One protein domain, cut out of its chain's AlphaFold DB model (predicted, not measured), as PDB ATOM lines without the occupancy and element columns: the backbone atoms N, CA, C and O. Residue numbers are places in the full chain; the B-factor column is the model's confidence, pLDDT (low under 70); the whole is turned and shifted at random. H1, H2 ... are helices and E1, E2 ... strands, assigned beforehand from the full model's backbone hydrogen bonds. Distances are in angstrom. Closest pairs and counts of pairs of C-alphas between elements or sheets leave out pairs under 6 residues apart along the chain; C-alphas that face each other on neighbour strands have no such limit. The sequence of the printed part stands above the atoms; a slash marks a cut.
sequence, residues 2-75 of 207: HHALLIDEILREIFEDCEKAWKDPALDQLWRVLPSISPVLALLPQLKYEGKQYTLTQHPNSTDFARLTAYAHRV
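Overview. This is residues 2 to 75 of the 207 residues of an uncharacterized protein of Auriculariopsis ampla (UniProt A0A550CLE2). A loose group of helices with few contacts, in which the short H3 near the middle packs on H4 and has the first turn of H1 near it, while H2 is near H1 and apart from H3; the hairpin of E1 and E2 makes one end of an elongated shape. H1 and H2 run side by side in opposite ways, with their link at the other end; H4 is on the far side from H1. The 74 printed residues have four named helices and two named strands, in the order H1 H2 H3 E1 E2 H4; the sheet, E1 - E2, is antiparallel and the class is mostly helix. The whole is only just compact, close to loose, with a radius of gyration of the C-alphas of 13.4 A and spans of 40 by 25 by 20 A.

Along the chain. H1, residues 3 to 14, begins at C-alpha 3 (-27.410, -20.989, 32.870) and is 16.1 A long. H2, residues 23 to 31, is 12.0 A long, and H3, residues 38 to 41, 4.9 A. E1 is residues 47 to 50, 9.6 A, and E2 residues 53 to 56, 10.0 A. H4, residues 62 to 72, is 15.1 A long and ends at C-alpha 72 (-19.890, -19.572, 46.903).

Arrangement. H1 and H2 are close but not clearly touching, the C-alphas of Leu 11 and Lys 23 closest at 7.1 A, at a shallow tilt of 22 degrees. H3 and H4 touch, with the C-alphas of Val 40 and Leu 68 closest at 6.4 A. H1 and H4 are apart. In the hairpin of E1 and E2, N 48 and O 55 are 2.9 A apart, within hydrogen-bond range. In H1, H2 and H4 every O i to N i+4 pair is within hydrogen-bond range; H3 is too short for such a pair.

Size, cuts and confidence. The C-alphas farthest apart, those of Asp 17 and Gly 51, are 42.5 A apart. The printed part has no cut, and no link is long. Mean pLDDT of the printed part is 79.9, and residues 2 to 21 are under 70.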
ATOM      1  N   HIS A   2     -31.337 -23.005  34.779       48.78
ATOM      2  CA  HIS A   2     -30.463 -21.867  35.063       48.78
ATOM      3  C   HIS A   2     -29.112 -22.042  34.357       48.78
ATOM      4  O   HIS A   2     -28.486 -23.091  34.479       48.78
ATOM      5  N   HIS A   3     -28.656 -21.002  33.651       51.22
ATOM      6  CA  HIS A   3     -27.410 -20.989  32.870       51.22
ATOM      7  C   HIS A   3     -26.171 -21.479  33.643       51.22
ATOM      8  O   HIS A   3     -25.256 -22.012  33.032       51.22
ATOM      9  N   ALA A   4     -26.148 -21.351  34.972       54.53
ATOM     10  CA  ALA A   4     -25.048 -21.818  35.816       54.53
ATOM     11  C   ALA A   4     -24.859 -23.349  35.797       54.53
ATOM     12  O   ALA A   4     -23.725 -23.813  35.777       54.53
ATOM     13  N   LEU A   5     -25.953 -24.120  35.756       57.47
ATOM     14  CA  LEU A   5     -25.899 -25.588  35.685       57.47
ATOM     15  C   LEU A   5     -25.534 -26.066  34.276       57.47
ATOM     16  O   LEU A   5     -24.802 -27.032  34.124       57.47
ATOM     17  N   LEU A   6     -25.986 -25.334  33.253       61.44
ATOM     18  CA  LEU A   6     -25.588 -25.558  31.860       61.44
ATOM     19  C   LEU A   6     -24.085 -25.357  31.657       61.44
ATOM     20  O   LEU A   6     -23.474 -26.107  30.912       61.44
ATOM     21  N   ILE A   7     -23.477 -24.373  32.323       64.75
ATOM     22  CA  ILE A   7     -22.031 -24.162  32.214       64.75
ATOM     23  C   ILE A   7     -21.254 -25.265  32.940       64.75
ATOM     24  O   ILE A   7     -20.229 -25.685  32.424       64.75
ATOM     25  N   ASP A   8     -21.723 -25.762  34.089       62.66
ATOM     26  CA  ASP A   8     -21.057 -26.892  34.759       62.66
ATOM     27  C   ASP A   8     -21.119 -28.167  33.901       62.66
ATOM     28  O   ASP A   8     -20.119 -28.869  33.776       62.66
ATOM     29  N   GLU A   9     -22.248 -28.408  33.227       63.78
ATOM     30  CA  GLU A   9     -22.412 -29.533  32.299       63.78
ATOM     31  C   GLU A   9     -21.515 -29.389  31.058       63.78
ATOM     32  O   GLU A   9     -20.792 -30.315  30.714       63.78
ATOM     33  N   ILE A  10     -21.469 -28.198  30.448       65.50
ATOM     34  CA  ILE A  10     -20.595 -27.910  29.297       65.50
ATOM     35  C   ILE A  10     -19.117 -28.019  29.688       65.50
ATOM     36  O   ILE A  10     -18.313 -28.556  28.935       65.50
ATOM     37  N   LEU A  11     -18.728 -27.523  30.866       63.78
ATOM     38  CA  LEU A  11     -17.359 -27.681  31.360       63.78
ATOM     39  C   LEU A  11     -17.044 -29.153  31.652       63.78
ATOM     40  O   LEU A  11     -15.904 -29.570  31.483       63.78
ATOM     41  N   ARG A  12     -18.030 -29.950  32.070       61.62
ATOM     42  CA  ARG A  12     -17.868 -31.394  32.256       61.62
ATOM     43  C   ARG A  12     -17.659 -32.116  30.923       61.62
ATOM     44  O   ARG A  12     -16.745 -32.921  30.854       61.62
ATOM     45  N   GLU A  13     -18.426 -31.768  29.890       62.16
ATOM     46  CA  GLU A  13     -18.300 -32.333  28.535       62.16
ATOM     47  C   GLU A  13     -17.015 -31.891  27.811       62.16
ATOM     48  O   GLU A  13     -16.390 -32.681  27.114       62.16
ATOM     49  N   ILE A  14     -16.579 -30.636  27.972       63.56
ATOM     50  CA  ILE A  14     -15.369 -30.122  27.305       63.56
ATOM     51  C   ILE A  14     -14.086 -30.661  27.951       63.56
ATOM     52  O   ILE A  14     -13.067 -30.806  27.275       63.56
ATOM     53  N   PHE A  15     -14.103 -30.920  29.260       61.94
ATOM     54  CA  PHE A  15     -12.908 -31.276  30.030       61.94
ATOM     55  C   PHE A  15     -12.897 -32.733  30.521       61.94
ATOM     56  O   PHE A  15     -12.213 -33.005  31.511       61.94
ATOM     57  N   GLU A  16     -13.592 -33.659  29.839       58.75
ATOM     58  CA  GLU A  16     -13.658 -35.094  30.199       58.75
ATOM     59  C   GLU A  16     -12.275 -35.729  30.471       58.75
ATOM     60  O   GLU A  16     -12.166 -36.574  31.353       58.75
ATOM     61  N   ASP A  17     -11.199 -35.236  29.841       56.50
ATOM     62  CA  ASP A  17      -9.830 -35.760  29.998       56.50
ATOM     63  C   ASP A  17      -8.875 -34.885  30.852       56.50
ATOM     64  O   ASP A  17      -7.679 -35.165  30.961       56.50
ATOM     65  N   CYS A  18      -9.349 -33.792  31.465       54.31
ATOM     66  CA  CYS A  18      -8.501 -32.825  32.189       54.31
ATOM     67  C   CYS A  18      -9.094 -32.438  33.558       54.31
ATOM     68  O   CYS A  18      -9.234 -31.264  33.908       54.31
ATOM     69  N   GLU A  19      -9.440 -33.451  34.355       64.38
ATOM     70  CA  GLU A  19     -10.456 -33.360  35.414       64.38
ATOM     71  C   GLU A  19     -10.226 -32.343  36.553       64.38
ATOM     72  O   GLU A  19     -11.197 -31.948  37.199       64.38
ATOM     73  N   LYS A  20      -8.998 -31.877  36.829       58.41
ATOM     74  CA  LYS A  20      -8.750 -30.908  37.929       58.41
ATOM     75  C   LYS A  20      -7.890 -29.709  37.559       58.41
ATOM     76  O   LYS A  20      -8.179 -28.600  37.999       58.41
ATOM     77  N   ALA A  21      -6.859 -29.914  36.740       69.00
ATOM     78  CA  ALA A  21      -5.886 -28.867  36.429       69.00
ATOM     79  C   ALA A  21      -6.509 -27.653  35.721       69.00
ATOM     80  O   ALA A  21      -6.028 -26.538  35.896       69.00
ATOM     81  N   TRP A  22      -7.588 -27.861  34.961       70.75
ATOM     82  CA  TRP A  22      -8.245 -26.807  34.181       70.75
ATOM     83  C   TRP A  22      -9.648 -26.484  34.682       70.75
ATOM     84  O   TRP A  22     -10.034 -25.315  34.701       70.75
ATOM     85  N   LYS A  23     -10.380 -27.494  35.166       80.19
ATOM     86  CA  LYS A  23     -11.743 -27.331  35.676       80.19
ATOM     87  C   LYS A  23     -11.812 -26.353  36.847       80.19
ATOM     88  O   LYS A  23     -12.606 -25.415  36.813       80.19
ATOM     89  N   ASP A  24     -10.974 -26.540  37.867       83.31
ATOM     90  CA  ASP A  24     -11.025 -25.692  39.058       83.31
ATOM     91  C   ASP A  24     -10.629 -24.238  38.765       83.31
ATOM     92  O   ASP A  24     -11.398 -23.349  39.137       83.31
ATOM     93  N   PRO A  25      -9.536 -23.954  38.028       86.00
ATOM     94  CA  PRO A  25      -9.223 -22.586  37.619       86.00
ATOM     95  C   PRO A  25     -10.296 -21.947  36.731       86.00
ATOM     96  O   PRO A  25     -10.575 -20.754  36.877       86.00
ATOM     97  N   ALA A  26     -10.916 -22.709  35.825       85.38
ATOM     98  CA  ALA A  26     -11.978 -22.200  34.959       85.38
ATOM     99  C   ALA A  26     -13.223 -21.807  35.769       85.38
ATOM    100  O   ALA A  26     -13.742 -20.698  35.616       85.38
ATOM    101  N   LEU A  27     -13.659 -22.677  36.684       87.94
ATOM    102  CA  LEU A  27     -14.763 -22.395  37.598       87.94
ATOM    103  C   LEU A  27     -14.439 -21.224  38.533       87.94
ATOM    104  O   LEU A  27     -15.302 -20.375  38.761       87.94
ATOM    105  N   ASP A  28     -13.200 -21.116  39.015       89.38
ATOM    106  CA  ASP A  28     -12.760 -19.975  39.818       89.38
ATOM    107  C   ASP A  28     -12.897 -18.663  39.057       89.38
ATOM    108  O   ASP A  28     -13.358 -17.683  39.636       89.38
ATOM    109  N   GLN A  29     -12.549 -18.626  37.766       89.12
ATOM    110  CA  GLN A  29     -12.727 -17.425  36.946       89.12
ATOM    111  C   GLN A  29     -14.197 -17.123  36.664       89.12
ATOM    112  O   GLN A  29     -14.605 -15.963  36.774       89.12
ATOM    113  N   LEU A  30     -14.986 -18.146  36.334       89.12
ATOM    114  CA  LEU A  30     -16.396 -18.004  35.986       89.12
ATOM    115  C   LEU A  30     -17.229 -17.488  37.168       89.12
ATOM    116  O   LEU A  30     -18.031 -16.569  37.018       89.12
ATOM    117  N   TRP A  31     -17.004 -18.051  38.356       92.38
ATOM    118  CA  TRP A  31     -17.748 -17.710  39.571       92.38
ATOM    119  C   TRP A  31     -17.145 -16.528  40.337       92.38
ATOM    120  O   TRP A  31     -17.758 -16.026  41.280       92.38
ATOM    121  N   ARG A  32     -15.973 -16.024  39.923       92.94
ATOM    122  CA  ARG A  32     -15.273 -14.920  40.597       92.94
ATOM    123  C   ARG A  32     -16.138 -13.676  40.765       92.94
ATOM    124  O   ARG A  32     -16.048 -12.995  41.790       92.94
ATOM    125  N   VAL A  33     -16.906 -13.331  39.733       93.25
ATOM    126  CA  VAL A  33     -17.691 -12.096  39.658       93.25
ATOM    127  C   VAL A  33     -19.120 -12.446  39.294       93.25
ATOM    128  O   VAL A  33     -19.395 -12.834  38.164       93.25
ATOM    129  N   LEU A  34     -20.032 -12.261  40.244       91.31
ATOM    130  CA  LEU A  34     -21.440 -12.553  40.040       91.31
ATOM    131  C   LEU A  34     -22.272 -11.272  39.887       91.31
ATOM    132  O   LEU A  34     -22.137 -10.337  40.688       91.31
ATOM    133  N   PRO A  35     -23.170 -11.216  38.888       89.00
ATOM    134  CA  PRO A  35     -24.072 -10.084  38.707       89.00
ATOM    135  C   PRO A  35     -25.215 -10.080  39.730       89.00
ATOM    136  O   PRO A  35     -25.830  -9.044  39.940       89.00
ATOM    137  N   SER A  36     -25.510 -11.219  40.355       87.88
ATOM    138  CA  SER A  36     -26.488 -11.367  41.430       87.88
ATOM    139  C   SER A  36     -26.165 -12.604  42.262       87.88
ATOM    140  O   SER A  36     -25.265 -13.368  41.927       87.88
ATOM    141  N   ILE A  37     -26.909 -12.820  43.344       86.38
ATOM    142  CA  ILE A  37     -26.797 -14.036  44.158       86.38
ATOM    143  C   ILE A  37     -27.550 -15.231  43.556       86.38
ATOM    144  O   ILE A  37     -27.345 -16.372  43.963       86.38
ATOM    145  N   SER A  38     -28.412 -14.971  42.569       87.19
ATOM    146  CA  SER A  38     -29.264 -15.968  41.924       87.19
ATOM    147  C   SER A  38     -28.499 -17.169  41.354       87.19
ATOM    148  O   SER A  38     -28.992 -18.275  41.527       87.19
ATOM    149  N   PRO A  39     -27.307 -17.028  40.731       88.44
ATOM    150  CA  PRO A  39     -26.543 -18.178  40.248       88.44
ATOM    151  C   PRO A  39     -26.134 -19.150  41.358       88.44
ATOM    152  O   PRO A  39     -26.151 -20.352  41.139       88.44
ATOM    153  N   VAL A  40     -25.809 -18.646  42.555       89.00
ATOM    154  CA  VAL A  40     -25.476 -19.493  43.713       89.00
ATOM    155  C   VAL A  40     -26.734 -20.191  44.212       89.00
ATOM    156  O   VAL A  40     -26.731 -21.396  44.423       89.00
ATOM    157  N   LEU A  41     -27.839 -19.453  44.320       87.88
ATOM    158  CA  LEU A  41     -29.130 -20.004  44.727       87.88
ATOM    159  C   LEU A  41     -29.677 -21.067  43.776       87.88
ATOM    160  O   LEU A  41     -30.299 -22.024  44.223       87.88
ATOM    161  N   ALA A  42     -29.397 -20.924  42.484       88.06
ATOM    162  CA  ALA A  42     -29.772 -21.873  41.446       88.06
ATOM    163  C   ALA A  42     -29.143 -23.265  41.616       88.06
ATOM    164  O   ALA A  42     -29.597 -24.210  40.975       88.06
ATOM    165  N   LEU A  43     -28.102 -23.398  42.447       88.69
ATOM    166  CA  LEU A  43     -27.483 -24.686  42.763       88.69
ATOM    167  C   LEU A  43     -28.357 -25.552  43.677       88.69
ATOM    168  O   LEU A  43     -28.103 -26.751  43.769       88.69
ATOM    169  N   LEU A  44     -29.363 -24.965  44.337       88.69
ATOM    170  CA  LEU A  44     -30.340 -25.683  45.151       88.69
ATOM    171  C   LEU A  44     -31.557 -26.032  44.286       88.69
ATOM    172  O   LEU A  44     -32.384 -25.156  44.025       88.69
ATOM    173  N   PRO A  45     -31.720 -27.292  43.849       85.06
ATOM    174  CA  PRO A  45     -32.841 -27.675  42.993       85.06
ATOM    175  C   PRO A  45     -34.199 -27.545  43.699       85.06
ATOM    176  O   PRO A  45     -35.229 -27.417  43.040       85.06
ATOM    177  N   GLN A  46     -34.209 -27.556  45.035       89.12
ATOM    178  CA  GLN A  46     -35.414 -27.396  45.850       89.12
ATOM    179  C   GLN A  46     -35.858 -25.936  45.973       89.12
ATOM    180  O   GLN A  46     -36.943 -25.672  46.489       89.12
ATOM    181  N   LEU A  47     -35.022 -24.984  45.553       88.69
ATOM    182  CA  LEU A  47     -35.308 -23.568  45.687       88.69
ATOM    183  C   LEU A  47     -35.939 -23.030  44.404       88.69
ATOM    184  O   LEU A  47     -35.325 -23.019  43.338       88.69
ATOM    185  N   LYS A  48     -37.168 -22.534  44.521       87.50
ATOM    186  CA  LYS A  48     -37.894 -21.886  43.429       87.50
ATOM    187  C   LYS A  48     -38.041 -20.402  43.705       87.50
ATOM    188  O   LYS A  48     -38.135 -19.982  44.852       87.50
ATOM    189  N   TYR A  49     -38.039 -19.604  42.645       85.19
ATOM    190  CA  TYR A  49     -38.301 -18.173  42.731       85.19
ATOM    191  C   TYR A  49     -39.715 -17.898  42.218       85.19
ATOM    192  O   TYR A  49     -39.960 -17.947  41.013       85.19
ATOM    193  N   GLU A  50     -40.643 -17.630  43.134       82.56
ATOM    194  CA  GLU A  50     -42.069 -17.433  42.858       82.56
ATOM    195  C   GLU A  50     -42.541 -16.137  43.531       82.56
ATOM    196  O   GLU A  50     -42.222 -15.861  44.684       82.56
ATOM    197  N   GLY A  51     -43.264 -15.277  42.805       71.25
ATOM    198  CA  GLY A  51     -43.882 -14.086  43.409       71.25
ATOM    199  C   GLY A  51     -42.914 -13.077  44.054       71.25
ATOM    200  O   GLY A  51     -43.326 -12.338  44.942       71.25
ATOM    201  N   LYS A  52     -41.651 -13.009  43.596       73.69
ATOM    202  CA  LYS A  52     -40.540 -12.199  44.160       73.69
ATOM    203  C   LYS A  52     -39.921 -12.736  45.456       73.69
ATOM    204  O   LYS A  52     -39.134 -12.034  46.091       73.69
ATOM    205  N   GLN A  53     -40.241 -13.962  45.843       82.50
ATOM    206  CA  GLN A  53     -39.670 -14.615  47.015       82.50
ATOM    207  C   GLN A  53     -39.094 -15.970  46.621       82.50
ATOM    208  O   GLN A  53     -39.494 -16.569  45.619       82.50
ATOM    209  N   TYR A  54     -38.117 -16.441  47.389       85.38
ATOM    210  CA  TYR A  54     -37.634 -17.803  47.231       85.38
ATOM    211  C   TYR A  54     -38.456 -18.735  48.123       85.38
ATOM    212  O   TYR A  54     -38.620 -18.471  49.312       85.38
ATOM    213  N   THR A  55     -38.961 -19.825  47.554       87.69
ATOM    214  CA  THR A  55     -39.714 -20.870  48.252       87.69
ATOM    215  C   THR A  55     -38.956 -22.189  48.159       87.69
ATOM    216  O   THR A  55     -38.361 -22.518  47.132       87.69
ATOM    217  N   LEU A  56     -38.931 -22.940  49.260       87.50
ATOM    218  CA  LEU A  56     -38.357 -24.283  49.288       87.50
ATOM    219  C   LEU A  56     -39.469 -25.296  49.045       87.50
ATOM    220  O   LEU A  56     -40.420 -25.360  49.820       87.50
ATOM    221  N   THR A  57     -39.334 -26.117  48.007       87.38
ATOM    222  CA  THR A  57     -40.233 -27.262  47.802       87.38
ATOM    223  C   THR A  57     -39.935 -28.391  48.781       87.38
ATOM    224  O   THR A  57     -40.831 -29.146  49.140       87.38
ATOM    225  N   GLN A  58     -38.670 -28.524  49.186       86.25
ATOM    226  CA  GLN A  58     -38.166 -29.527  50.124       86.25
ATOM    227  C   GLN A  58     -36.961 -28.959  50.887       86.25
ATOM    228  O   GLN A  58     -36.336 -27.997  50.437       86.25
ATOM    229  N   HIS A  59     -36.627 -29.547  52.038       85.56
ATOM    230  CA  HIS A  59     -35.443 -29.144  52.794       85.56
ATOM    231  C   HIS A  59     -34.167 -29.603  52.063       85.56
ATOM    232  O   HIS A  59     -34.075 -30.789  51.737       85.56
ATOM    233  N   PRO A  60     -33.192 -28.712  51.795       86.25
ATOM    234  CA  PRO A  60     -31.922 -29.114  51.202       86.25
ATOM    235  C   PRO A  60     -31.161 -30.046  52.145       86.25
ATOM    236  O   PRO A  60     -31.199 -29.881  53.366       86.25
ATOM    237  N   ASN A  61     -30.467 -31.031  51.588       87.81
ATOM    238  CA  ASN A  61     -29.641 -31.943  52.375       87.81
ATOM    239  C   ASN A  61     -28.217 -31.373  52.568       87.81
ATOM    240  O   ASN A  61     -27.857 -30.313  52.050       87.81
ATOM    241  N   SER A  62     -27.373 -32.087  53.316       86.81
ATOM    242  CA  SER A  62     -25.992 -31.660  53.573       86.81
ATOM    243  C   SER A  62     -25.125 -31.588  52.310       86.81
ATOM    244  O   SER A  62     -24.234 -30.740  52.241       86.81
ATOM    245  N   THR A  63     -25.372 -32.430  51.301       88.25
ATOM    246  CA  THR A  63     -24.599 -32.425  50.049       88.25
ATOM    247  C   THR A  63     -24.945 -31.224  49.170       88.25
ATOM    248  O   THR A  63     -24.046 -30.639  48.562       88.25
ATOM    249  N   ASP A  64     -26.203 -30.784  49.174       87.94
ATOM    250  CA  ASP A  64     -26.654 -29.561  48.510       87.94
ATOM    251  C   ASP A  64     -25.996 -28.325  49.135       87.94
ATOM    252  O   ASP A  64     -25.448 -27.478  48.425       87.94
ATOM    253  N   PHE A  65     -25.965 -28.251  50.471       87.62
ATOM    254  CA  PHE A  65     -25.274 -27.173  51.181       87.62
ATOM    255  C   PHE A  65     -23.761 -27.194  50.946       87.62
ATOM    256  O   PHE A  65     -23.159 -26.134  50.756       87.62
ATOM    257  N   ALA A  66     -23.141 -28.375  50.901       88.62
ATOM    258  CA  ALA A  66     -21.722 -28.507  50.583       88.62
ATOM    259  C   ALA A  66     -21.412 -27.996  49.166       88.62
ATOM    260  O   ALA A  66     -20.457 -27.240  48.981       88.62
ATOM    261  N   ARG A  67     -22.250 -28.336  48.176       88.94
ATOM    262  CA  ARG A  67     -22.123 -27.836  46.799       88.94
ATOM    263  C   ARG A  67     -22.285 -26.318  46.745       88.94
ATOM    264  O   ARG A  67     -21.416 -25.635  46.209       88.94
ATOM    265  N   LEU A  68     -23.357 -25.792  47.334       89.75
ATOM    266  CA  LEU A  68     -23.624 -24.354  47.439       89.75
ATOM    267  C   LEU A  68     -22.408 -23.605  48.011       89.75
ATOM    268  O   LEU A  68     -21.952 -22.619  47.432       89.75
ATOM    269  N   THR A  69     -21.852 -24.120  49.107       89.31
ATOM    270  CA  THR A  69     -20.694 -23.546  49.800       89.31
ATOM    271  C   THR A  69     -19.442 -23.596  48.925       89.31
ATOM    272  O   THR A  69     -18.767 -22.582  48.765       89.31
ATOM    273  N   ALA A  70     -19.159 -24.733  48.280       89.50
ATOM    274  CA  ALA A  70     -17.993 -24.899  47.411       89.50
ATOM    275  C   ALA A  70     -17.968 -23.891  46.248       89.50
ATOM    276  O   ALA A  70     -16.913 -23.344  45.924       89.50
ATOM    277  N   TYR A  71     -19.123 -23.600  45.647       90.88
ATOM    278  CA  TYR A  71     -19.238 -22.583  44.600       90.88
ATOM    279  C   TYR A  71     -19.192 -21.156  45.159       90.88
ATOM    280  O   TYR A  71     -18.497 -20.297  44.612       90.88
ATOM    281  N   ALA A  72     -19.872 -20.893  46.278       90.25
ATOM    282  CA  ALA A  72     -19.890 -19.572  46.903       90.25
ATOM    283  C   ALA A  72     -18.495 -19.131  47.397       90.25
ATOM    284  O   ALA A  72     -18.129 -17.961  47.263       90.25
ATOM    285  N   HIS A  73     -17.653 -20.079  47.825       90.56
ATOM    286  CA  HIS A  73     -16.248 -19.850  48.180       90.56
ATOM    287  C   HIS A  73     -15.389 -19.290  47.040       90.56
ATOM    288  O   HIS A  73     -14.357 -18.666  47.311       90.56
ATOM    289  N   ARG A  74     -15.783 -19.487  45.779       92.12
ATOM    290  CA  ARG A  74     -15.064 -18.973  44.598       92.12
ATOM    291  C   ARG A  74     -15.396 -17.506  44.321       92.12
ATOM    292  O   ARG A  74     -14.620 -16.788  43.689       92.12
ATOM    293  N   VAL A  75     -16.521 -17.025  44.848       92.88
ATOM    294  CA  VAL A  75     -17.010 -15.669  44.609       92.88
ATOM    295  C   VAL A  75     -16.103 -14.653  45.300       92.88
ATOM    296  O   VAL A  75     -15.749 -14.763  46.477       92.88
TER     297      VAL A  75